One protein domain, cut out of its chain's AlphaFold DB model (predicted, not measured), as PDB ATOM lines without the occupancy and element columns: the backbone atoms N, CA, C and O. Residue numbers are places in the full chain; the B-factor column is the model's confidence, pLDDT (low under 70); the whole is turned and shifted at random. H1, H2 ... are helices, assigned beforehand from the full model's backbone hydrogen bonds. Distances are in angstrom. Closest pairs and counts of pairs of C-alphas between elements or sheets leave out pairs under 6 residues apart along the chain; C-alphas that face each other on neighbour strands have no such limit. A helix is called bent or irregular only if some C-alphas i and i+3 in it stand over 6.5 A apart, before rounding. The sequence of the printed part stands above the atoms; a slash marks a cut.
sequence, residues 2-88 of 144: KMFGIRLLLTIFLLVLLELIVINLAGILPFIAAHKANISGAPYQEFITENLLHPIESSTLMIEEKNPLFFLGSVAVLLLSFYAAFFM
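Overview. This is residues 2 to 88 of the 144 residues of an uncharacterized protein of Bacillus sp. OV166 (UniProt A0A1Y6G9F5). One long helix, H1, runs the length of a rod, with H4 side by side with it and running back the opposite way. On another side of H1 the chain folds back as H2, which makes a helical hairpin with H1, and the short helix H3 then crosses H1 on the way from H2 to H4. The printed part has 87 residues with four named helices, in the order H1, H2, H3, H4, and no named strand; the class is all helix. The whole is loose, with a radius of gyration of the C-alphas of 15.2 A, and the C-alphas span 52 by 23 by 19 A.

Arrangement. H1, residues 2 to 34, is the hub and touches the three other helices. With its residues 20 to 24 alone it touches H2, residues 41 to 53, of which residues 48 to 52 alone take part. The closest C-alphas are those of Asn 24 and Ile 48, 6.7 A apart. This hairpin runs opposite ways at a steep tilt of 37 degrees, only just past shallow. H3, residues 55 to 64, is touched by residues 20 to 27 of H1 alone, with the C-alphas of Ile 23 and Ser 59 closest at 6.6 A. H1 and H3 run the same way at a steep tilt of 56 degrees. H2 and H3 are close but not clearly touching, about perpendicular at 82 degrees, with the C-alphas of Asn 51 and Ser 58 closest at 5.9 A. H4, residues 68 to 86, touches H1 with 24 pairs of C-alphas within 8 A. The closest C-alphas are those of Ala 26 and Leu 69, 5.1 A apart, and the two helices run opposite ways at a shallow tilt of 13 degrees. H3 and H4 only just touch, and only at the corner by their link, with 3 pairs of C-alphas within 8 A; Met 62 and Phe 70 have the closest C-alphas, 6.7 A apart. H2 and H4 are apart. Every O i to N i+4 pair is within hydrogen-bond range in H2, H3 and H4, and 27 of 29 are in H1.

Along the chain. H1 begins at C-alpha 2, (14.878, 6.949, 5.767), and measures 48.4 A from first to last C-alpha. It has a kink of 29 degrees near residue 28 and is only just irregular, with C-alphas 26 and 29 being 6.6 A apart. H2 measures 18.5 A and begins at C-alpha 41, (-18.442, 31.780, 22.803). H3 measures 14.3 A. H4 measures 27.4 A and ends at C-alpha 86, (17.517, 12.778, 20.046).

Size, cuts and confidence. The two C-alphas farthest apart are those of Lys 2 and Ala 37, at 53.8 A. The printed part has no cut. The links from H2 to H3 and from H3 to H4 are tight, and the link from H1 to H2 is short. The mean pLDDT of the printed part is 87.8, and residues 2 to 3 and 37 to 39 are under 70.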
ATOM      1  N   LYS A   2      16.346   6.713   5.830       59.97
ATOM      2  CA  LYS A   2      14.878   6.949   5.767       59.97
ATOM      3  C   LYS A   2      14.184   7.120   7.137       59.97
ATOM      4  O   LYS A   2      13.391   8.034   7.304       59.97
ATOM      5  N   MET A   3      14.541   6.312   8.142       65.50
ATOM      6  CA  MET A   3      13.952   6.422   9.492       65.50
ATOM      7  C   MET A   3      14.355   7.688  10.262       65.50
ATOM      8  O   MET A   3      13.615   8.114  11.141       65.50
ATOM      9  N   PHE A   4      15.514   8.281   9.963       71.88
ATOM     10  CA  PHE A   4      15.953   9.512  10.623       71.88
ATOM     11  C   PHE A   4      15.174  10.720  10.088       71.88
ATOM     12  O   PHE A   4      14.677  11.517  10.873       71.88
ATOM     13  N   GLY A   5      14.964  10.784   8.767       81.12
ATOM     14  CA  GLY A   5      14.148  11.830   8.142       81.12
ATOM     15  C   GLY A   5      12.690  11.815   8.610       81.12
ATOM     16  O   GLY A   5      12.152  12.863   8.938       81.12
ATOM     17  N   ILE A   6      12.072  10.632   8.728       84.69
ATOM     18  CA  ILE A   6      10.691  10.508   9.233       84.69
ATOM     19  C   ILE A   6      10.588  10.990  10.685       84.69
ATOM     20  O   ILE A   6       9.645  11.692  11.030       84.69
ATOM     21  N   ARG A   7      11.561  10.642  11.536       81.75
ATOM     22  CA  ARG A   7      11.585  11.111  12.930       81.75
ATOM     23  C   ARG A   7      11.721  12.622  13.014       81.75
ATOM     24  O   ARG A   7      10.960  13.234  13.746       81.75
ATOM     25  N   LEU A   8      12.628  13.210  12.236       86.56
ATOM     26  CA  LEU A   8      12.803  14.659  12.188       86.56
ATOM     27  C   LEU A   8      11.513  15.361  11.738       86.56
ATOM     28  O   LEU A   8      11.097  16.325  12.365       86.56
ATOM     29  N   LEU A   9      10.850  14.838  10.702       89.94
ATOM     30  CA  LEU A   9       9.586  15.379  10.199       89.94
ATOM     31  C   LEU A   9       8.486  15.305  11.267       89.94
ATOM     32  O   LEU A   9       7.811  16.299  11.513       89.94
ATOM     33  N   LEU A  10       8.352  14.168  11.959       88.44
ATOM     34  CA  LEU A  10       7.406  14.018  13.070       88.44
ATOM     35  C   LEU A  10       7.721  14.962  14.235       88.44
ATOM     36  O   LEU A  10       6.797  15.508  14.831       88.44
ATOM     37  N   THR A  11       8.998  15.181  14.556       89.56
ATOM     38  CA  THR A  11       9.383  16.146  15.590       89.56
ATOM     39  C   THR A  11       9.063  17.577  15.169       89.56
ATOM     40  O   THR A  11       8.544  18.324  15.986       89.56
ATOM     41  N   ILE A  12       9.324  17.962  13.916       91.62
ATOM     42  CA  ILE A  12       8.968  19.293  13.399       91.62
ATOM     43  C   ILE A  12       7.451  19.492  13.454       91.62
ATOM     44  O   ILE A  12       6.985  20.523  13.925       91.62
ATOM     45  N   PHE A  13       6.680  18.490  13.031       91.94
ATOM     46  CA  PHE A  13       5.224  18.527  13.123       91.94
ATOM     47  C   PHE A  13       4.746  18.688  14.574       91.94
ATOM     48  O   PHE A  13       3.906  19.538  14.856       91.94
ATOM     49  N   LEU A  14       5.313  17.910  15.502       91.12
ATOM     50  CA  LEU A  14       5.001  18.012  16.927       91.12
ATOM     51  C   LEU A  14       5.362  19.392  17.492       91.12
ATOM     52  O   LEU A  14       4.592  19.937  18.273       91.12
ATOM     53  N   LEU A  15       6.501  19.955  17.089       93.81
ATOM     54  CA  LEU A  15       6.942  21.284  17.506       93.81
ATOM     55  C   LEU A  15       5.927  22.345  17.078       93.81
ATOM     56  O   LEU A  15       5.477  23.109  17.921       93.81
ATOM     57  N   VAL A  16       5.514  22.349  15.807       92.88
ATOM     58  CA  VAL A  16       4.503  23.295  15.298       92.88
ATOM     59  C   VAL A  16       3.179  23.149  16.053       92.88
ATOM     60  O   VAL A  16       2.586  24.146  16.456       92.88
ATOM     61  N   LEU A  17       2.730  21.913  16.288       93.69
ATOM     62  CA  LEU A  17       1.499  21.639  17.032       93.69
ATOM     63  C   LEU A  17       1.570  22.169  18.474       93.69
ATOM     64  O   LEU A  17       0.626  22.789  18.957       93.69
ATOM     65  N   LEU A  18       2.677  21.909  19.167       94.31
ATOM     66  CA  LEU A  18       2.875  22.358  20.541       94.31
ATOM     67  C   LEU A  18       3.007  23.881  20.626       94.31
ATOM     68  O   LEU A  18       2.465  24.475  21.555       94.31
ATOM     69  N   GLU A  19       3.656  24.517  19.653       94.06
ATOM     70  CA  GLU A  19       3.787  25.975  19.612       94.06
ATOM     71  C   GLU A  19       2.424  26.658  19.434       94.06
ATOM     72  O   GLU A  19       2.116  27.616  20.137       94.06
ATOM     73  N   LEU A  20       1.541  26.108  18.591       94.19
ATOM     74  CA  LEU A  20       0.157  26.584  18.467       94.19
ATOM     75  C   LEU A  20      -0.605  26.525  19.799       94.19
ATOM     76  O   LEU A  20      -1.391  27.421  20.113       94.19
ATOM     77  N   ILE A  21      -0.370  25.482  20.599       93.50
ATOM     78  CA  ILE A  21      -0.963  25.361  21.936       93.50
ATOM     79  C   ILE A  21      -0.397  26.442  22.867       93.50
ATOM     80  O   ILE A  21      -1.165  27.061  23.603       93.50
ATOM     81  N   VAL A  22       0.915  26.700  22.819       95.44
ATOM     82  CA  VAL A  22       1.564  27.758  23.613       95.44
ATOM     83  C   VAL A  22       0.999  29.131  23.271       95.44
ATOM     84  O   VAL A  22       0.634  29.858  24.192       95.44
ATOM     85  N   ILE A  23       0.859  29.464  21.983       93.69
ATOM     86  CA  ILE A  23       0.269  30.732  21.524       93.69
ATOM     87  C   ILE A  23      -1.127  30.901  22.133       93.69
ATOM     88  O   ILE A  23      -1.406  31.893  22.802       93.69
ATOM     89  N   ASN A  24      -1.999  29.899  22.000       92.31
ATOM     90  CA  ASN A  24      -3.351  29.996  22.549       92.31
ATOM     91  C   ASN A  24      -3.349  30.123  24.083       92.31
ATOM     92  O   ASN A  24      -4.044  30.980  24.624       92.31
ATOM     93  N   LEU A  25      -2.535  29.339  24.797       91.56
ATOM     94  CA  LEU A  25      -2.427  29.424  26.259       91.56
ATOM     95  C   LEU A  25      -1.903  30.782  26.739       91.56
ATOM     96  O   LEU A  25      -2.440  31.343  27.695       91.56
ATOM     97  N   ALA A  26      -0.879  31.321  26.080       92.50
ATOM     98  CA  ALA A  26      -0.279  32.602  26.432       92.50
ATOM     99  C   ALA A  26      -1.218  33.783  26.144       92.50
ATOM    100  O   ALA A  26      -1.211  34.763  26.893       92.50
ATOM    101  N   GLY A  27      -2.046  33.682  25.099       86.50
ATOM    102  CA  GLY A  27      -3.010  34.714  24.719       86.50
ATOM    103  C   GLY A  27      -4.354  34.650  25.458       86.50
ATOM    104  O   GLY A  27      -5.068  35.651  25.484       86.50
ATOM    105  N   ILE A  28      -4.692  33.541  26.133       87.56
ATOM    106  CA  ILE A  28      -5.953  33.412  26.893       87.56
ATOM    107  C   ILE A  28      -6.060  34.447  28.021       87.56
ATOM    108  O   ILE A  28      -7.129  35.026  28.215       87.56
ATOM    109  N   LEU A  29      -4.987  34.704  28.778       84.56
ATOM    110  CA  LEU A  29      -5.046  35.673  29.878       84.56
ATOM    111  C   LEU A  29      -5.276  37.115  29.378       84.56
ATOM    112  O   LEU A  29      -6.205  37.751  29.886       84.56
ATOM    113  N   PRO A  30      -4.520  37.629  28.383       84.69
ATOM    114  CA  PRO A  30      -4.834  38.899  27.726       84.69
ATOM    115  C   PRO A  30      -6.253  38.946  27.148       84.69
ATOM    116  O   PRO A  30      -6.972  39.923  27.360       84.69
ATOM    117  N   PHE A  31      -6.695  37.870  26.492       85.50
ATOM    118  CA  PHE A  31      -8.034  37.775  25.912       85.50
ATOM    119  C   PHE A  31      -9.131  37.931  26.974       85.50
ATOM    120  O   PHE A  31     -10.026  38.765  26.818       85.50
ATOM    121  N   ILE A  32      -9.033  37.190  28.085       84.50
ATOM    122  CA  ILE A  32      -9.962  37.306  29.218       84.50
ATOM    123  C   ILE A  32      -9.892  38.712  29.811       84.50
ATOM    124  O   ILE A  32     -10.925  39.278  30.164       84.50
ATOM    125  N   ALA A  33      -8.695  39.294  29.921       83.50
ATOM    126  CA  ALA A  33      -8.519  40.630  30.468       83.50
ATOM    127  C   ALA A  33      -9.188  41.722  29.616       83.50
ATOM    128  O   ALA A  33      -9.738  42.664  30.189       83.50
ATOM    129  N   ALA A  34      -9.186  41.574  28.291       83.06
ATOM    130  CA  ALA A  34      -9.843  42.482  27.355       83.06
ATOM    131  C   ALA A  34     -11.369  42.269  27.282       83.06
ATOM    132  O   ALA A  34     -12.119  43.230  27.130       83.06
ATOM    133  N   HIS A  35     -11.844  41.033  27.460       82.56
ATOM    134  CA  HIS A  35     -13.254  40.656  27.277       82.56
ATOM    135  C   HIS A  35     -14.003  40.372  28.590       82.56
ATOM    136  O   HIS A  35     -15.050  39.724  28.575       82.56
ATOM    137  N   LYS A  36     -13.517  40.888  29.734       73.44
ATOM    138  CA  LYS A  36     -14.067  40.631  31.087       73.44
ATOM    139  C   LYS A  36     -15.587  40.806  31.214       73.44
ATOM    140  O   LYS A  36     -16.187  40.172  32.075       73.44
ATOM    141  N   ALA A  37     -16.196  41.666  30.398       69.19
ATOM    142  CA  ALA A  37     -17.628  41.967  30.439       69.19
ATOM    143  C   ALA A  37     -18.494  41.082  29.520       69.19
ATOM    144  O   ALA A  37     -19.697  41.008  29.733       69.19
ATOM    145  N   ASN A  38     -17.912  40.417  28.514       64.69
ATOM    146  CA  ASN A  38     -18.635  39.646  27.496       64.69
ATOM    147  C   ASN A  38     -17.804  38.440  27.037       64.69
ATOM    148  O   ASN A  38     -17.377  38.358  25.885       64.69
ATOM    149  N   ILE A  39     -17.597  37.475  27.935       65.81
ATOM    150  CA  ILE A  39     -17.056  36.163  27.560       65.81
ATOM    151  C   ILE A  39     -18.196  35.369  26.906       65.81
ATOM    152  O   ILE A  39     -18.818  34.509  27.526       65.81
ATOM    153  N   SER A  40     -18.543  35.716  25.669       71.31
ATOM    154  CA  SER A  40     -19.416  34.888  24.837       71.31
ATOM    155  C   SER A  40     -18.567  33.903  24.023       71.31
ATOM    156  O   SER A  40     -17.358  34.078  23.865       71.31
ATOM    157  N   GLY A  41     -19.176  32.819  23.536       74.69
ATOM    158  CA  GLY A  41     -18.442  31.780  22.803       74.69
ATOM    159  C   GLY A  41     -17.879  32.247  21.454       74.69
ATOM    160  O   GLY A  41     -16.873  31.706  21.005       74.69
ATOM    161  N   ALA A  42     -18.491  33.257  20.825       79.69
ATOM    162  CA  ALA A  42     -18.109  33.714  19.488       79.69
ATOM    163  C   ALA A  42     -16.737  34.433  19.448       79.69
ATOM    164  O   ALA A  42     -15.884  33.980  18.687       79.69
ATOM    165  N   PRO A  43     -16.439  35.432  20.307       82.88
ATOM    166  CA  PRO A  43     -15.114  36.061  20.379       82.88
ATOM    167  C   PRO A  43     -13.986  35.078  20.703       82.88
ATOM    168  O   PRO A  43     -12.863  35.232  20.237       82.88
ATOM    169  N   TYR A  44     -14.276  34.046  21.500       84.19
ATOM    170  CA  TYR A  44     -13.286  33.019  21.825       84.19
ATOM    171  C   TYR A  44     -12.972  32.121  20.624       84.19
ATOM    172  O   TYR A  44     -11.814  31.779  20.389       84.19
ATOM    173  N   GLN A  45     -13.991  31.748  19.843       86.88
ATOM    174  CA  GLN A  45     -13.786  30.998  18.603       86.88
ATOM    175  C   GLN A  45     -13.001  31.813  17.577       86.88
ATOM    176  O   GLN A  45     -12.095  31.272  16.947       86.88
ATOM    177  N   GLU A  46     -13.312  33.101  17.442       87.69
ATOM    178  CA  GLU A  46     -12.584  34.020  16.566       87.69
ATOM    179  C   GLU A  46     -11.111  34.124  16.983       87.69
ATOM    180  O   GLU A  46     -10.234  33.892  16.159       87.69
ATOM    181  N   PHE A  47     -10.836  34.301  18.279       88.62
ATOM    182  CA  PHE A  47      -9.477  34.307  18.829       88.62
ATOM    183  C   PHE A  47      -8.680  33.028  18.507       88.62
ATOM    184  O   PHE A  47      -7.531  33.109  18.070       88.62
ATOM    185  N   ILE A  48      -9.270  31.841  18.700       89.44
ATOM    186  CA  ILE A  48      -8.589  30.576  18.367       89.44
ATOM    187  C   ILE A  48      -8.337  30.475  16.861       89.44
ATOM    188  O   ILE A  48      -7.260  30.045  16.445       89.44
ATOM    189  N   THR A  49      -9.341  30.822  16.053       90.50
ATOM    190  CA  THR A  49      -9.270  30.687  14.592       90.50
ATOM    191  C   THR A  49      -8.198  31.611  14.028       90.50
ATOM    192  O   THR A  49      -7.391  31.169  13.216       90.50
ATOM    193  N   GLU A  50      -8.124  32.841  14.531       90.44
ATOM    194  CA  GLU A  50      -7.105  33.817  14.156       90.44
ATOM    195  C   GLU A  50      -5.697  33.304  14.476       90.44
ATOM    196  O   GLU A  50      -4.845  33.229  13.594       90.44
ATOM    197  N   ASN A  51      -5.469  32.816  15.701       91.25
ATOM    198  CA  ASN A  51      -4.174  32.248  16.089       91.25
ATOM    199  C   ASN A  51      -3.786  31.006  15.273       91.25
ATOM    200  O   ASN A  51      -2.600  30.717  15.114       91.25
ATOM    201  N   LEU A  52      -4.768  30.239  14.792       90.38
ATOM    202  CA  LEU A  52      -4.530  29.050  13.977       90.38
ATOM    203  C   LEU A  52      -4.192  29.406  12.523       90.38
ATOM    204  O   LEU A  52      -3.361  28.732  11.914       90.38
ATOM    205  N   LEU A  53      -4.836  30.437  11.968       93.44
ATOM    206  CA  LEU A  53      -4.619  30.903  10.597       93.44
ATOM    207  C   LEU A  53      -3.357  31.769  10.471       93.44
ATOM    208  O   LEU A  53      -2.641  31.655   9.475       93.44
ATOM    209  N   HIS A  54      -3.047  32.562  11.499       93.31
ATOM    210  CA  HIS A  54      -1.955  33.538  11.513       93.31
ATOM    211  C   HIS A  54      -0.969  33.336  12.687       93.31
ATOM    212  O   HIS A  54      -0.622  34.284  13.390       93.31
ATOM    213  N   PRO A  55      -0.421  32.122  12.900       90.50
ATOM    214  CA  PRO A  55       0.396  31.824  14.081       90.50
ATOM    215  C   PRO A  55       1.702  32.624  14.158       90.50
ATOM    216  O   PRO A  55       2.221  32.865  15.249       90.50
ATOM    217  N   ILE A  56       2.247  33.036  13.008       92.69
ATOM    218  CA  ILE A  56       3.467  33.851  12.945       92.69
ATOM    219  C   ILE A  56       3.184  35.250  13.493       92.69
ATOM    220  O   ILE A  56       3.939  35.730  14.334       92.69
ATOM    221  N   GLU A  57       2.086  35.869  13.064       92.62
ATOM    222  CA  GLU A  57       1.690  37.213  13.498       92.62
ATOM    223  C   GLU A  57       1.359  37.222  14.995       92.62
ATOM    224  O   GLU A  57       1.898  38.042  15.745       92.62
ATOM    225  N   SER A  58       0.596  36.229  15.470       91.25
ATOM    226  CA  SER A  58       0.317  36.057  16.900       91.25
ATOM    227  C   SER A  58       1.595  35.889  17.723       91.25
ATOM    228  O   SER A  58       1.726  36.478  18.795       91.25
ATOM    229  N   SER A  59       2.574  35.133  17.217       91.38
ATOM    230  CA  SER A  59       3.868  34.969  17.892       91.38
ATOM    231  C   SER A  59       4.650  36.280  17.947       91.38
ATOM    232  O   SER A  59       5.206  36.615  18.991       91.38
ATOM    233  N   THR A  60       4.688  37.048  16.852       92.62
ATOM    234  CA  THR A  60       5.382  38.345  16.830       92.62
ATOM    235  C   THR A  60       4.776  39.327  17.822       92.62
ATOM    236  O   THR A  60       5.516  39.943  18.588       92.62
ATOM    237  N   LEU A  61       3.447  39.381  17.905       91.94
ATOM    238  CA  LEU A  61       2.740  40.230  18.857       91.94
ATOM    239  C   LEU A  61       3.068  39.835  20.305       91.94
ATOM    240  O   LEU A  61       3.396  40.689  21.122       91.94
ATOM    241  N   MET A  62       3.099  38.537  20.620       91.69
ATOM    242  CA  MET A  62       3.466  38.066  21.964       91.69
ATOM    243  C   MET A  62       4.922  38.361  22.341       91.69
ATOM    244  O   MET A  62       5.221  38.588  23.518       91.69
ATOM    245  N   ILE A  63       5.832  38.375  21.362       93.56
ATOM    246  CA  ILE A  63       7.233  38.769  21.559       93.56
ATOM    247  C   ILE A  63       7.327  40.271  21.846       93.56
ATOM    248  O   ILE A  63       8.037  40.670  22.773       93.56
ATOM    249  N   GLU A  64       6.601  41.099  21.092       93.31
ATOM    250  CA  GLU A  64       6.548  42.553  21.278       93.31
ATOM    251  C   GLU A  64       5.947  42.938  22.636       93.31
ATOM    252  O   GLU A  64       6.511  43.764  23.357       93.31
ATOM    253  N   GLU A  65       4.868  42.265  23.039       90.38
ATOM    254  CA  GLU A  65       4.219  42.423  24.348       90.38
ATOM    255  C   GLU A  65       5.041  41.850  25.513       90.38
ATOM    256  O   GLU A  65       4.680  42.004  26.681       90.38
ATOM    257  N   LYS A  66       6.162  41.187  25.211       92.62
ATOM    258  CA  LYS A  66       7.021  40.486  26.168       92.62
ATOM    259  C   LYS A  66       6.240  39.512  27.054       92.62
ATOM    260  O   LYS A  66       6.475  39.439  28.263       92.62
ATOM    261  N   ASN A  67       5.313  38.761  26.462       92.12
ATOM    262  CA  ASN A  67       4.449  37.852  27.202       92.12
ATOM    263  C   ASN A  67       5.291  36.738  27.871       92.12
ATOM    264  O   ASN A  67       5.893  35.912  27.178       92.12
ATOM    265  N   PRO A  68       5.351  36.672  29.217       92.00
ATOM    266  CA  PRO A  68       6.231  35.734  29.912       92.00
ATOM    267  C   PRO A  68       5.791  34.276  29.740       92.00
ATOM    268  O   PRO A  68       6.635  33.380  29.741       92.00
ATOM    269  N   LEU A  69       4.486  34.028  29.570       92.94
ATOM    270  CA  LEU A  69       3.956  32.681  29.350       92.94
ATOM    271  C   LEU A  69       4.353  32.148  27.979       92.94
ATOM    272  O   LEU A  69       4.682  30.969  27.876       92.94
ATOM    273  N   PHE A  70       4.374  33.018  26.965       94.75
ATOM    274  CA  PHE A  70       4.851  32.657  25.636       94.75
ATOM    275  C   PHE A  70       6.313  32.207  25.703       94.75
ATOM    276  O   PHE A  70       6.611  31.068  25.369       94.75
ATOM    277  N   PHE A  71       7.215  33.022  26.265       94.88
ATOM    278  CA  PHE A  71       8.633  32.650  26.353       94.88
ATOM    279  C   PHE A  71       8.887  31.368  27.151       94.88
ATOM    280  O   PHE A  71       9.669  30.520  26.717       94.88
ATOM    281  N   LEU A  72       8.239  31.203  28.309       95.62
ATOM    282  CA  LEU A  72       8.376  29.983  29.111       95.62
ATOM    283  C   LEU A  72       7.849  28.757  28.357       95.62
ATOM    284  O   LEU A  72       8.496  27.707  28.366       95.62
ATOM    285  N   GLY A  73       6.702  28.900  27.691       94.88
ATOM    286  CA  GLY A  73       6.092  27.853  26.881       94.88
ATOM    287  C   GLY A  73       6.975  27.450  25.704       94.88
ATOM    288  O   GLY A  73       7.322  26.276  25.589       94.88
ATOM    289  N   SER A  74       7.411  28.406  24.884       95.00
ATOM    290  CA  SER A  74       8.241  28.146  23.703       95.00
ATOM    291  C   SER A  74       9.580  27.509  24.083       95.00
ATOM    292  O   SER A  74      10.012  26.543  23.455       95.00
ATOM    293  N   VAL A  75      10.229  27.963  25.166       96.00
ATOM    294  CA  VAL A  75      11.465  27.327  25.665       96.00
ATOM    295  C   VAL A  75      11.208  25.881  26.096       96.00
ATOM    296  O   VAL A  75      11.989  24.989  25.750       96.00
ATOM    297  N   ALA A  76      10.111  25.617  26.810       95.50
ATOM    298  CA  ALA A  76       9.747  24.260  27.212       95.50
ATOM    299  C   ALA A  76       9.467  23.356  25.999       95.50
ATOM    300  O   ALA A  76       9.941  22.217  25.960       95.50
ATOM    301  N   VAL A  77       8.760  23.866  24.986       95.88
ATOM    302  CA  VAL A  77       8.469  23.143  23.738       95.88
ATOM    303  C   VAL A  77       9.748  22.839  22.963       95.88
ATOM    304  O   VAL A  77       9.916  21.710  22.493       95.88
ATOM    305  N   LEU A  78      10.684  23.786  22.873       94.44
ATOM    306  CA  LEU A  78      11.980  23.574  22.222       94.44
ATOM    307  C   LEU A  78      12.784  22.468  22.911       94.44
ATOM    308  O   LEU A  78      13.282  21.558  22.242       94.44
ATOM    309  N   LEU A  79      12.870  22.499  24.245       94.44
ATOM    310  CA  LEU A  79      13.565  21.473  25.024       94.44
ATOM    311  C   LEU A  79      12.912  20.096  24.871       94.44
ATOM    312  O   LEU A  79      13.612  19.102  24.665       94.44
ATOM    313  N   LEU A  80      11.580  20.029  24.927       92.25
ATOM    314  CA  LEU A  80      10.837  18.783  24.749       92.25
ATOM    315  C   LEU A  80      11.023  18.216  23.338       92.25
ATOM    316  O   LEU A  80      11.268  17.021  23.182       92.25
ATOM    317  N   SER A  81      10.944  19.066  22.316       90.31
ATOM    318  CA  SER A  81      11.121  18.675  20.914       90.31
ATOM    319  C   SER A  81      12.536  18.159  20.664       90.31
ATOM    320  O   SER A  81      12.719  17.110  20.042       90.31
ATOM    321  N   PHE A  82      13.543  18.836  21.222       90.25
ATOM    322  CA  PHE A  82      14.927  18.376  21.188       90.25
ATOM    323  C   PHE A  82      15.081  17.018  21.887       90.25
ATOM    324  O   PHE A  82      15.639  16.075  21.317       90.25
ATOM    325  N   TYR A  83      14.519  16.867  23.087       89.88
ATOM    326  CA  TYR A  83      14.539  15.598  23.807       89.88
ATOM    327  C   TYR A  83      13.885  14.463  22.996       89.88
ATOM    328  O   TYR A  83      14.456  13.376  22.856       89.88
ATOM    329  N   ALA A  84      12.724  14.735  22.395       86.81
ATOM    330  CA  ALA A  84      11.976  13.786  21.582       86.81
ATOM    331  C   ALA A  84      12.755  13.331  20.335       86.81
ATOM    332  O   ALA A  84      12.764  12.138  20.025       86.81
ATOM    333  N   ALA A  85      13.440  14.249  19.643       85.75
ATOM    334  CA  ALA A  85      14.228  13.928  18.451       85.75
ATOM    335  C   ALA A  85      15.448  13.046  18.752       85.75
ATOM    336  O   ALA A  85      15.730  12.105  18.005       85.75
ATOM    337  N   PHE A  86      16.187  13.358  19.821       84.94
ATOM    338  CA  PHE A  86      17.517  12.778  20.046       84.94
ATOM    339  C   PHE A  86      17.539  11.648  21.076       84.94
ATOM    340  O   PHE A  86      18.306  10.694  20.921       84.94
ATOM    341  N   PHE A  87      16.701  11.714  22.109       83.81
ATOM    342  CA  PHE A  87      16.795  10.816  23.264       83.81
ATOM    343  C   PHE A  87      15.662   9.794  23.330       83.81
ATOM    344  O   PHE A  87      15.838   8.713  23.900       83.81
ATOM    345  N   MET A  88      14.520  10.076  22.701       79.25
ATOM    346  CA  MET A  88      13.377   9.170  22.715       79.25
ATOM    347  C   MET A  88      13.627   7.969  21.792       79.25
ATOM    348  O   MET A  88      13.435   7.996  20.574       79.25
TER     349      MET A  88